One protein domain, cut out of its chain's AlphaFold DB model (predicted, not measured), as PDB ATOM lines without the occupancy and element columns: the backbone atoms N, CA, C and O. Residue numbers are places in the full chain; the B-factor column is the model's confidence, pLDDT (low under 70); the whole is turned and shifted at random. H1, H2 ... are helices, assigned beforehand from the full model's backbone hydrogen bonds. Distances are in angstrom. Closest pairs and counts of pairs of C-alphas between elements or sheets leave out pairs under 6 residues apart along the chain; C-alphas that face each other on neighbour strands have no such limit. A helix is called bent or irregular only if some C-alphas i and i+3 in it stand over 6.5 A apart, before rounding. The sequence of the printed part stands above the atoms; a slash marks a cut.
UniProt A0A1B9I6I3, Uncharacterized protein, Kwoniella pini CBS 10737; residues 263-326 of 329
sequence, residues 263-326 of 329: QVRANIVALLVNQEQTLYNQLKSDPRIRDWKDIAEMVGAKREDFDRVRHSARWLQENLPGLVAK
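AT A GLANCE: This is residues 263 to 326 of the 329 residues of an uncharacterized protein of Kwoniella pini CBS 10737 (UniProt A0A1B9I6I3). One long helix, H4, makes the length of the domain, and three shorter helices gather beside it: H3 stands nearly at a right angle to its first part, H1 crosses it with a steep tilt at residues 312 to 320, and the very short H2 sits in the loop stretch that leads from H1 to H3. The 64 printed residues have four named helices, in the order H1, H2, H3, H4, and no named strand; the class is all helix. The whole is compact, with a radius of gyration of the C-alphas of 11.2 A, and its outline is elongated, spanning 34 by 21 by 16 A.

IN THESE COORDINATES: The longest helix, H4, takes residues 303 to 324 and measures 28.8 A from its first C-alpha, at (-36.448, 4.999, 25.754), to its last, at (-13.333, -7.201, 13.749). It is irregular: C-alphas 304 and 307 are 8.0 A apart, against about 5 A in a regular helix. It also has a kink of 50 degrees near residue 318. H1, residues 263 to 272, is 14.2 A long and begins with C-alpha 263 at (-21.595, 0.471, 27.952). H3, residues 292 to 298, is 9.7 A long. H2, residues 279 to 283, is 6.1 A long.

HOW THE PARTS SIT: H4 touches H3 with its residues 303 to 310 alone; the closest C-alphas, those of Lys 293 and Arg 303, are 4.6 A apart. The lines of H3 and H4 are about perpendicular, at 79 degrees. Farther along, H4 touches H1 with residues 312 to 320 alone, and the closest C-alphas, those of Ile 268 and Ala 313, are 6.4 A apart. H1 and H4 run the same way at a steep tilt of 57 degrees. H2 and H3 only just touch, with 3 pairs of C-alphas within 8 A; the closest are those of Tyr 280 and Trp 292, at 7.4 A. H2 is close to but not clearly touching H4, where the closest C-alphas, those of Leu 279 and Ala 313, are 6.8 A apart. H2 is likewise close to but not clearly touching H1, with the C-alphas of Leu 272 and Leu 279 closest at 6.6 A. H1 and H3 are near each other, with 7 pairs of C-alphas within 10 A. In H1, H2 and H3 every O i to N i+4 pair is within hydrogen-bond range, and in H4 14 of 18 are.

THE WHOLE: The two C-alphas farthest apart, those of Pro 287 and Lys 326, are 35.9 A from each other. The printed part has no cut. The link from H3 to H4 is tight, and those from H1 to H2 and from H2 to H3 are short. The mean pLDDT of the printed part is 87.2, and no printed residue is under 70.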
ATOM      1  N   GLN A 263     -20.845   1.675  27.578       87.88
ATOM      2  CA  GLN A 263     -21.595   0.471  27.952       87.88
ATOM      3  C   GLN A 263     -22.731   0.160  26.967       87.88
ATOM      4  O   GLN A 263     -22.831  -0.970  26.504       87.88
ATOM      5  N   VAL A 264     -23.548   1.153  26.594       89.50
ATOM      6  CA  VAL A 264     -24.625   0.966  25.602       89.50
ATOM      7  C   VAL A 264     -24.049   0.509  24.262       89.50
ATOM      8  O   VAL A 264     -24.577  -0.409  23.639       89.50
ATOM      9  N   ARG A 265     -22.929   1.096  23.826       88.50
ATOM     10  CA  ARG A 265     -22.258   0.692  22.581       88.50
ATOM     11  C   ARG A 265     -21.694  -0.723  22.658       88.50
ATOM     12  O   ARG A 265     -21.881  -1.473  21.709       88.50
ATOM     13  N   ALA A 266     -21.084  -1.106  23.778       88.12
ATOM     14  CA  ALA A 266     -20.625  -2.473  24.010       88.12
ATOM     15  C   ALA A 266     -21.790  -3.480  24.014       88.12
ATOM     16  O   ALA A 266     -21.663  -4.548  23.427       88.12
ATOM     17  N   ASN A 267     -22.946  -3.121  24.586       91.44
ATOM     18  CA  ASN A 267     -24.157  -3.949  24.555       91.44
ATOM     19  C   ASN A 267     -24.693  -4.117  23.115       91.44
ATOM     20  O   ASN A 267     -25.011  -5.231  22.706       91.44
ATOM     21  N   ILE A 268     -24.735  -3.038  22.321       89.88
ATOM     22  CA  ILE A 268     -25.125  -3.093  20.897       89.88
ATOM     23  C   ILE A 268     -24.123  -3.938  20.086       89.88
ATOM     24  O   ILE A 268     -24.541  -4.742  19.258       89.88
ATOM     25  N   VAL A 269     -22.814  -3.804  20.336       89.75
ATOM     26  CA  VAL A 269     -21.775  -4.653  19.723       89.75
ATOM     27  C   VAL A 269     -21.973  -6.120  20.101       89.75
ATOM     28  O   VAL A 269     -21.976  -6.963  19.213       89.75
ATOM     29  N   ALA A 270     -22.190  -6.436  21.379       88.19
ATOM     30  CA  ALA A 270     -22.364  -7.810  21.855       88.19
ATOM     31  C   ALA A 270     -23.577  -8.517  21.225       88.19
ATOM     32  O   ALA A 270     -23.512  -9.716  20.977       88.19
ATOM     33  N   LEU A 271     -24.649  -7.777  20.919       87.38
ATOM     34  CA  LEU A 271     -25.792  -8.293  20.160       87.38
ATOM     35  C   LEU A 271     -25.490  -8.463  18.660       87.38
ATOM     36  O   LEU A 271     -26.053  -9.345  18.024       87.38
ATOM     37  N   LEU A 272     -24.608  -7.649  18.074       87.62
ATOM     38  CA  LEU A 272     -24.268  -7.703  16.644       87.62
ATOM     39  C   LEU A 272     -23.136  -8.680  16.290       87.62
ATOM     40  O   LEU A 272     -23.034  -9.102  15.139       87.62
ATOM     41  N   VAL A 273     -22.273  -9.033  17.243       82.25
ATOM     42  CA  VAL A 273     -21.189 -10.001  17.025       82.25
ATOM     43  C   VAL A 273     -21.771 -11.362  16.627       82.25
ATOM     44  O   VAL A 273     -22.667 -11.887  17.281       82.25
ATOM     45  N   ASN A 274     -21.222 -11.943  15.556       72.50
ATOM     46  CA  ASN A 274     -21.618 -13.232  14.975       72.50
ATOM     47  C   ASN A 274     -23.067 -13.307  14.446       72.50
ATOM     48  O   ASN A 274     -23.584 -14.411  14.284       72.50
ATOM     49  N   GLN A 275     -23.719 -12.176  14.146       79.06
ATOM     50  CA  GLN A 275     -25.074 -12.157  13.580       79.06
ATOM     51  C   GLN A 275     -25.140 -11.438  12.225       79.06
ATOM     52  O   GLN A 275     -24.672 -10.312  12.080       79.06
ATOM     53  N   GLU A 276     -25.771 -12.081  11.239       77.19
ATOM     54  CA  GLU A 276     -25.922 -11.562   9.865       77.19
ATOM     55  C   GLU A 276     -27.172 -10.682   9.684       77.19
ATOM     56  O   GLU A 276     -27.255  -9.874   8.761       77.19
ATOM     57  N   GLN A 277     -28.167 -10.825  10.565       80.88
ATOM     58  CA  GLN A 277     -29.409 -10.050  10.515       80.88
ATOM     59  C   GLN A 277     -29.252  -8.671  11.168       80.88
ATOM     60  O   GLN A 277     -28.425  -8.480  12.058       80.88
ATOM     61  N   THR A 278     -30.115  -7.714  10.809       84.50
ATOM     62  CA  THR A 278     -30.172  -6.428  11.528       84.50
ATOM     63  C   THR A 278     -30.666  -6.622  12.964       84.50
ATOM     64  O   THR A 278     -31.568  -7.421  13.212       84.50
ATOM     65  N   LEU A 279     -30.135  -5.832  13.903       83.69
ATOM     66  CA  LEU A 279     -30.477  -5.890  15.334       83.69
ATOM     67  C   LEU A 279     -31.988  -5.807  15.614       83.69
ATOM     68  O   LEU A 279     -32.478  -6.418  16.556       83.69
ATOM     69  N   TYR A 280     -32.745  -5.093  14.778       84.12
ATOM     70  CA  TYR A 280     -34.204  -5.035  14.891       84.12
ATOM     71  C   TYR A 280     -34.871  -6.367  14.543       84.12
ATOM     72  O   TYR A 280     -35.766  -6.804  15.255       84.12
ATOM     73  N   ASN A 281     -34.433  -7.025  13.467       85.25
ATOM     74  CA  ASN A 281     -35.024  -8.286  13.016       85.25
ATOM     75  C   ASN A 281     -34.698  -9.431  13.983       85.25
ATOM     76  O   ASN A 281     -35.587 -10.221  14.287       85.25
ATOM     77  N   GLN A 282     -33.472  -9.450  14.521       84.56
ATOM     78  CA  GLN A 282     -33.070 -10.349  15.609       84.56
ATOM     79  C   GLN A 282     -34.023 -10.200  16.807       84.56
ATOM     80  O   GLN A 282     -34.666 -11.154  17.240       84.56
ATOM     81  N   LEU A 283     -34.137  -8.972  17.324       85.38
ATOM     82  CA  LEU A 283     -34.830  -8.678  18.575       85.38
ATOM     83  C   LEU A 283     -36.359  -8.708  18.452       85.38
ATOM     84  O   LEU A 283     -37.026  -9.034  19.424       85.38
ATOM     85  N   LYS A 284     -36.930  -8.472  17.264       84.62
ATOM     86  CA  LYS A 284     -38.378  -8.609  17.002       84.62
ATOM     87  C   LYS A 284     -38.905 -10.045  17.214       84.62
ATOM     88  O   LYS A 284     -40.116 -10.243  17.263       84.62
ATOM     89  N   SER A 285     -38.025 -11.043  17.342       82.00
ATOM     90  CA  SER A 285     -38.413 -12.400  17.753       82.00
ATOM     91  C   SER A 285     -38.790 -12.516  19.241       82.00
ATOM     92  O   SER A 285     -39.528 -13.432  19.600       82.00
ATOM     93  N   ASP A 286     -38.351 -11.587  20.102       83.12
ATOM     94  CA  ASP A 286     -38.762 -11.525  21.509       83.12
ATOM     95  C   ASP A 286     -40.143 -10.837  21.622       83.12
ATOM     96  O   ASP A 286     -40.271  -9.665  21.254       83.12
ATOM     97  N   PRO A 287     -41.186 -11.494  22.175       81.56
ATOM     98  CA  PRO A 287     -42.522 -10.901  22.330       81.56
ATOM     99  C   PRO A 287     -42.567  -9.654  23.237       81.56
ATOM    100  O   PRO A 287     -43.588  -8.953  23.275       81.56
ATOM    101  N   ARG A 288     -41.483  -9.362  23.969       84.31
ATOM    102  CA  ARG A 288     -41.304  -8.156  24.795       84.31
ATOM    103  C   ARG A 288     -40.888  -6.929  23.980       84.31
ATOM    104  O   ARG A 288     -40.987  -5.818  24.495       84.31
ATOM    105  N   ILE A 289     -40.432  -7.110  22.739       87.44
ATOM    106  CA  ILE A 289     -39.841  -6.055  21.910       87.44
ATOM    107  C   ILE A 289     -40.782  -5.726  20.752       87.44
ATOM    108  O   ILE A 289     -40.971  -6.516  19.829       87.44
ATOM    109  N   ARG A 290     -41.377  -4.530  20.794       86.56
ATOM    110  CA  ARG A 290     -42.316  -4.047  19.768       86.56
ATOM    111  C   ARG A 290     -41.745  -2.859  19.005       86.56
ATOM    112  O   ARG A 290     -41.859  -2.813  17.784       86.56
ATOM    113  N   ASP A 291     -41.086  -1.953  19.723       90.12
ATOM    114  CA  ASP A 291     -40.481  -0.730  19.201       90.12
ATOM    115  C   ASP A 291     -38.956  -0.699  19.405       90.12
ATOM    116  O   ASP A 291     -38.399  -1.265  20.348       90.12
ATOM    117  N   TRP A 292     -38.277   0.149  18.624       90.12
ATOM    118  CA  TRP A 292     -36.895   0.579  18.902       90.12
ATOM    119  C   TRP A 292     -36.692   1.176  20.309       90.12
ATOM    120  O   TRP A 292     -35.562   1.232  20.791       90.12
ATOM    121  N   LYS A 293     -37.765   1.611  20.978       92.88
ATOM    122  CA  LYS A 293     -37.751   2.108  22.364       92.88
ATOM    123  C   LYS A 293     -37.507   0.988  23.377       92.88
ATOM    124  O   LYS A 293     -36.794   1.213  24.350       92.88
ATOM    125  N   ASP A 294     -38.042  -0.205  23.119       91.62
ATOM    126  CA  ASP A 294     -37.833  -1.393  23.955       91.62
ATOM    127  C   ASP A 294     -36.407  -1.927  23.764       91.62
ATOM    128  O   ASP A 294     -35.722  -2.259  24.728       91.62
ATOM    129  N   ILE A 295     -35.913  -1.891  22.520       90.31
ATOM    130  CA  ILE A 295     -34.506  -2.162  22.188       90.31
ATOM    131  C   ILE A 295     -33.572  -1.192  22.924       90.31
ATOM    132  O   ILE A 295     -32.559  -1.621  23.475       90.31
ATOM    133  N   ALA A 296     -33.897   0.106  22.949       90.88
ATOM    134  CA  ALA A 296     -33.092   1.114  23.637       90.88
ATOM    135  C   ALA A 296     -32.977   0.826  25.141       90.88
ATOM    136  O   ALA A 296     -31.874   0.853  25.685       90.88
ATOM    137  N   GLU A 297     -34.092   0.480  25.785       91.62
ATOM    138  CA  GLU A 297     -34.129   0.069  27.190       91.62
ATOM    139  C   GLU A 297     -33.329  -1.224  27.430       91.62
ATOM    140  O   GLU A 297     -32.502  -1.271  28.342       91.62
ATOM    141  N   MET A 298     -33.469  -2.231  26.557       89.44
ATOM    142  CA  MET A 298     -32.727  -3.497  26.648       89.44
ATOM    143  C   MET A 298     -31.203  -3.323  26.540       89.44
ATOM    144  O   MET A 298     -30.459  -4.018  27.233       89.44
ATOM    145  N   VAL A 299     -30.707  -2.388  25.718       90.25
ATOM    146  CA  VAL A 299     -29.261  -2.088  25.648       90.25
ATOM    147  C   VAL A 299     -28.776  -1.153  26.764       90.25
ATOM    148  O   VAL A 299     -27.584  -0.836  26.807       90.25
ATOM    149  N   GLY A 300     -29.649  -0.729  27.685       89.31
ATOM    150  CA  GLY A 300     -29.316   0.151  28.810       89.31
ATOM    151  C   GLY A 300     -29.270   1.645  28.466       89.31
ATOM    152  O   GLY A 300     -28.605   2.413  29.161       89.31
ATOM    153  N   ALA A 301     -29.931   2.062  27.384       90.56
ATOM    154  CA  ALA A 301     -30.170   3.466  27.049       90.56
ATOM    155  C   ALA A 301     -31.563   3.911  27.530       90.56
ATOM    156  O   ALA A 301     -32.403   3.098  27.915       90.56
ATOM    157  N   LYS A 302     -31.847   5.218  27.487       89.62
ATOM    158  CA  LYS A 302     -33.212   5.703  27.723       89.62
ATOM    159  C   LYS A 302     -34.113   5.344  26.540       89.62
ATOM    160  O   LYS A 302     -33.681   5.419  25.392       89.62
ATOM    161  N   ARG A 303     -35.408   5.121  26.800       90.00
ATOM    162  CA  ARG A 303     -36.448   4.999  25.754       90.00
ATOM    163  C   ARG A 303     -36.529   6.231  24.832       90.00
ATOM    164  O   ARG A 303     -37.023   6.122  23.717       90.00
ATOM    165  N   GLU A 304     -36.035   7.383  25.287       89.94
ATOM    166  CA  GLU A 304     -35.886   8.639  24.529       89.94
ATOM    167  C   GLU A 304     -34.751   8.586  23.487       89.94
ATOM    168  O   GLU A 304     -34.868   9.171  22.414       89.94
ATOM    169  N   ASP A 305     -33.667   7.852  23.761       89.75
ATOM    170  CA  ASP A 305     -32.467   7.764  22.912       89.75
ATOM    171  C   ASP A 305     -32.613   6.746  21.757       89.75
ATOM    172  O   ASP A 305     -31.628   6.382  21.109       89.75
ATOM    173  N   PHE A 306     -33.829   6.271  21.475       90.62
ATOM    174  CA  PHE A 306     -34.081   5.152  20.560       90.62
ATOM    175  C   PHE A 306     -33.553   5.378  19.133       90.62
ATOM    176  O   PHE A 306     -32.959   4.467  18.559       90.62
ATOM    177  N   ASP A 307     -33.666   6.590  18.576       90.81
ATOM    178  CA  ASP A 307     -33.099   6.903  17.255       90.81
ATOM    179  C   ASP A 307     -31.560   6.936  17.259       90.81
ATOM    180  O   ASP A 307     -30.926   6.591  16.258       90.81
ATOM    181  N   ARG A 308     -30.927   7.269  18.396       89.62
ATOM    182  CA  ARG A 308     -29.464   7.176  18.554       89.62
ATOM    183  C   ARG A 308     -29.021   5.719  18.626       89.62
ATOM    184  O   ARG A 308     -28.040   5.359  17.977       89.62
ATOM    185  N   VAL A 309     -29.759   4.873  19.351       90.12
ATOM    186  CA  VAL A 309     -29.537   3.414  19.386       90.12
ATOM    187  C   VAL A 309     -29.706   2.816  17.990       90.12
ATOM    188  O   VAL A 309     -28.814   2.109  17.527       90.12
ATOM    189  N   ARG A 310     -30.769   3.182  17.264       91.12
ATOM    190  CA  ARG A 310     -31.021   2.783  15.870       91.12
ATOM    191  C   ARG A 310     -29.895   3.194  14.920       91.12
ATOM    192  O   ARG A 310     -29.390   2.355  14.172       91.12
ATOM    193  N   HIS A 311     -29.459   4.455  14.965       90.19
ATOM    194  CA  HIS A 311     -28.344   4.936  14.143       90.19
ATOM    195  C   HIS A 311     -27.027   4.241  14.515       90.19
ATOM    196  O   HIS A 311     -26.257   3.867  13.627       90.19
ATOM    197  N   SER A 312     -26.746   4.051  15.807       89.81
ATOM    198  CA  SER A 312     -25.528   3.368  16.250       89.81
ATOM    199  C   SER A 312     -25.540   1.888  15.871       89.81
ATOM    200  O   SER A 312     -24.499   1.371  15.489       89.81
ATOM    201  N   ALA A 313     -26.694   1.216  15.924       90.44
ATOM    202  CA  ALA A 313     -26.843  -0.177  15.514       90.44
ATOM    203  C   ALA A 313     -26.665  -0.355  13.999       90.44
ATOM    204  O   ALA A 313     -25.959  -1.276  13.598       90.44
ATOM    205  N   ARG A 314     -27.225   0.536  13.163       90.44
ATOM    206  CA  ARG A 314     -26.965   0.541  11.708       90.44
ATOM    207  C   ARG A 314     -25.481   0.770  11.406       90.44
ATOM    208  O   ARG A 314     -24.873  -0.041  10.720       90.44
ATOM    209  N   TRP A 315     -24.889   1.833  11.960       89.38
ATOM    210  CA  TRP A 315     -23.476   2.141  11.713       89.38
ATOM    211  C   TRP A 315     -22.559   1.001  12.176       89.38
ATOM    212  O   TRP A 315     -21.603   0.660  11.484       89.38
ATOM    213  N   LEU A 316     -22.874   0.368  13.313       88.88
ATOM    214  CA  LEU A 316     -22.157  -0.819  13.764       88.88
ATOM    215  C   LEU A 316     -22.362  -2.001  12.812       88.88
ATOM    216  O   LEU A 316     -21.359  -2.582  12.442       88.88
ATOM    217  N   GLN A 317     -23.573  -2.324  12.340       89.19
ATOM    218  CA  GLN A 317     -23.789  -3.401  11.347       89.19
ATOM    219  C   GLN A 317     -22.910  -3.222  10.097       89.19
ATOM    220  O   GLN A 317     -22.244  -4.160   9.667       89.19
ATOM    221  N   GLU A 318     -22.849  -2.001   9.563       88.50
ATOM    222  CA  GLU A 318     -22.056  -1.652   8.375       88.50
ATOM    223  C   GLU A 318     -20.534  -1.734   8.616       88.50
ATOM    224  O   GLU A 318     -19.778  -2.037   7.695       88.50
ATOM    225  N   ASN A 319     -20.065  -1.464   9.841       88.06
ATOM    226  CA  ASN A 319     -18.635  -1.311  10.145       88.06
ATOM    227  C   ASN A 319     -18.041  -2.461  10.982       88.06
ATOM    228  O   ASN A 319     -16.817  -2.615  10.994       88.06
ATOM    229  N   LEU A 320     -18.855  -3.292  11.651       85.69
ATOM    230  CA  LEU A 320     -18.389  -4.369  12.537       85.69
ATOM    231  C   LEU A 320     -17.436  -5.334  11.826       85.69
ATOM    232  O   LEU A 320     -16.359  -5.562  12.373       85.69
ATOM    233  N   PRO A 321     -17.740  -5.857  10.618       84.81
ATOM    234  CA  PRO A 321     -16.845  -6.797   9.944       84.81
ATOM    235  C   PRO A 321     -15.463  -6.182   9.679       84.81
ATOM    236  O   PRO A 321     -14.437  -6.826   9.886       84.81
ATOM    237  N   GLY A 322     -15.430  -4.897   9.307       83.31
ATOM    238  CA  GLY A 322     -14.200  -4.140   9.075       83.31
ATOM    239  C   GLY A 322     -13.435  -3.749  10.345       83.31
ATOM    240  O   GLY A 322     -12.230  -3.514  10.258       83.31
ATOM    241  N   LEU A 323     -14.096  -3.678  11.506       85.00
ATOM    242  CA  LEU A 323     -13.470  -3.445  12.816       85.00
ATOM    243  C   LEU A 323     -12.948  -4.752  13.431       85.00
ATOM    244  O   LEU A 323     -11.814  -4.785  13.912       85.00
ATOM    245  N   VAL A 324     -13.723  -5.839  13.338       84.69
ATOM    246  CA  VAL A 324     -13.333  -7.201  13.749       84.69
ATOM    247  C   VAL A 324     -12.100  -7.657  12.971       84.69
ATOM    248  O   VAL A 324     -11.104  -8.036  13.582       84.69
ATOM    249  N   ALA A 325     -12.109  -7.532  11.638       81.81
ATOM    250  CA  ALA A 325     -10.981  -7.918  10.784       81.81
ATOM    251  C   ALA A 325      -9.688  -7.112  11.038       81.81
ATOM    252  O   ALA A 325      -8.618  -7.514  10.585       81.81
ATOM    253  N   LYS A 326      -9.772  -5.985  11.759       86.38
ATOM    254  CA  LYS A 326      -8.629  -5.145  12.160       86.38
ATOM    255  C   LYS A 326      -8.279  -5.258  13.650       86.38
ATOM    256  O   LYS A 326      -7.307  -4.641  14.073       86.38
TER     257      LYS A 326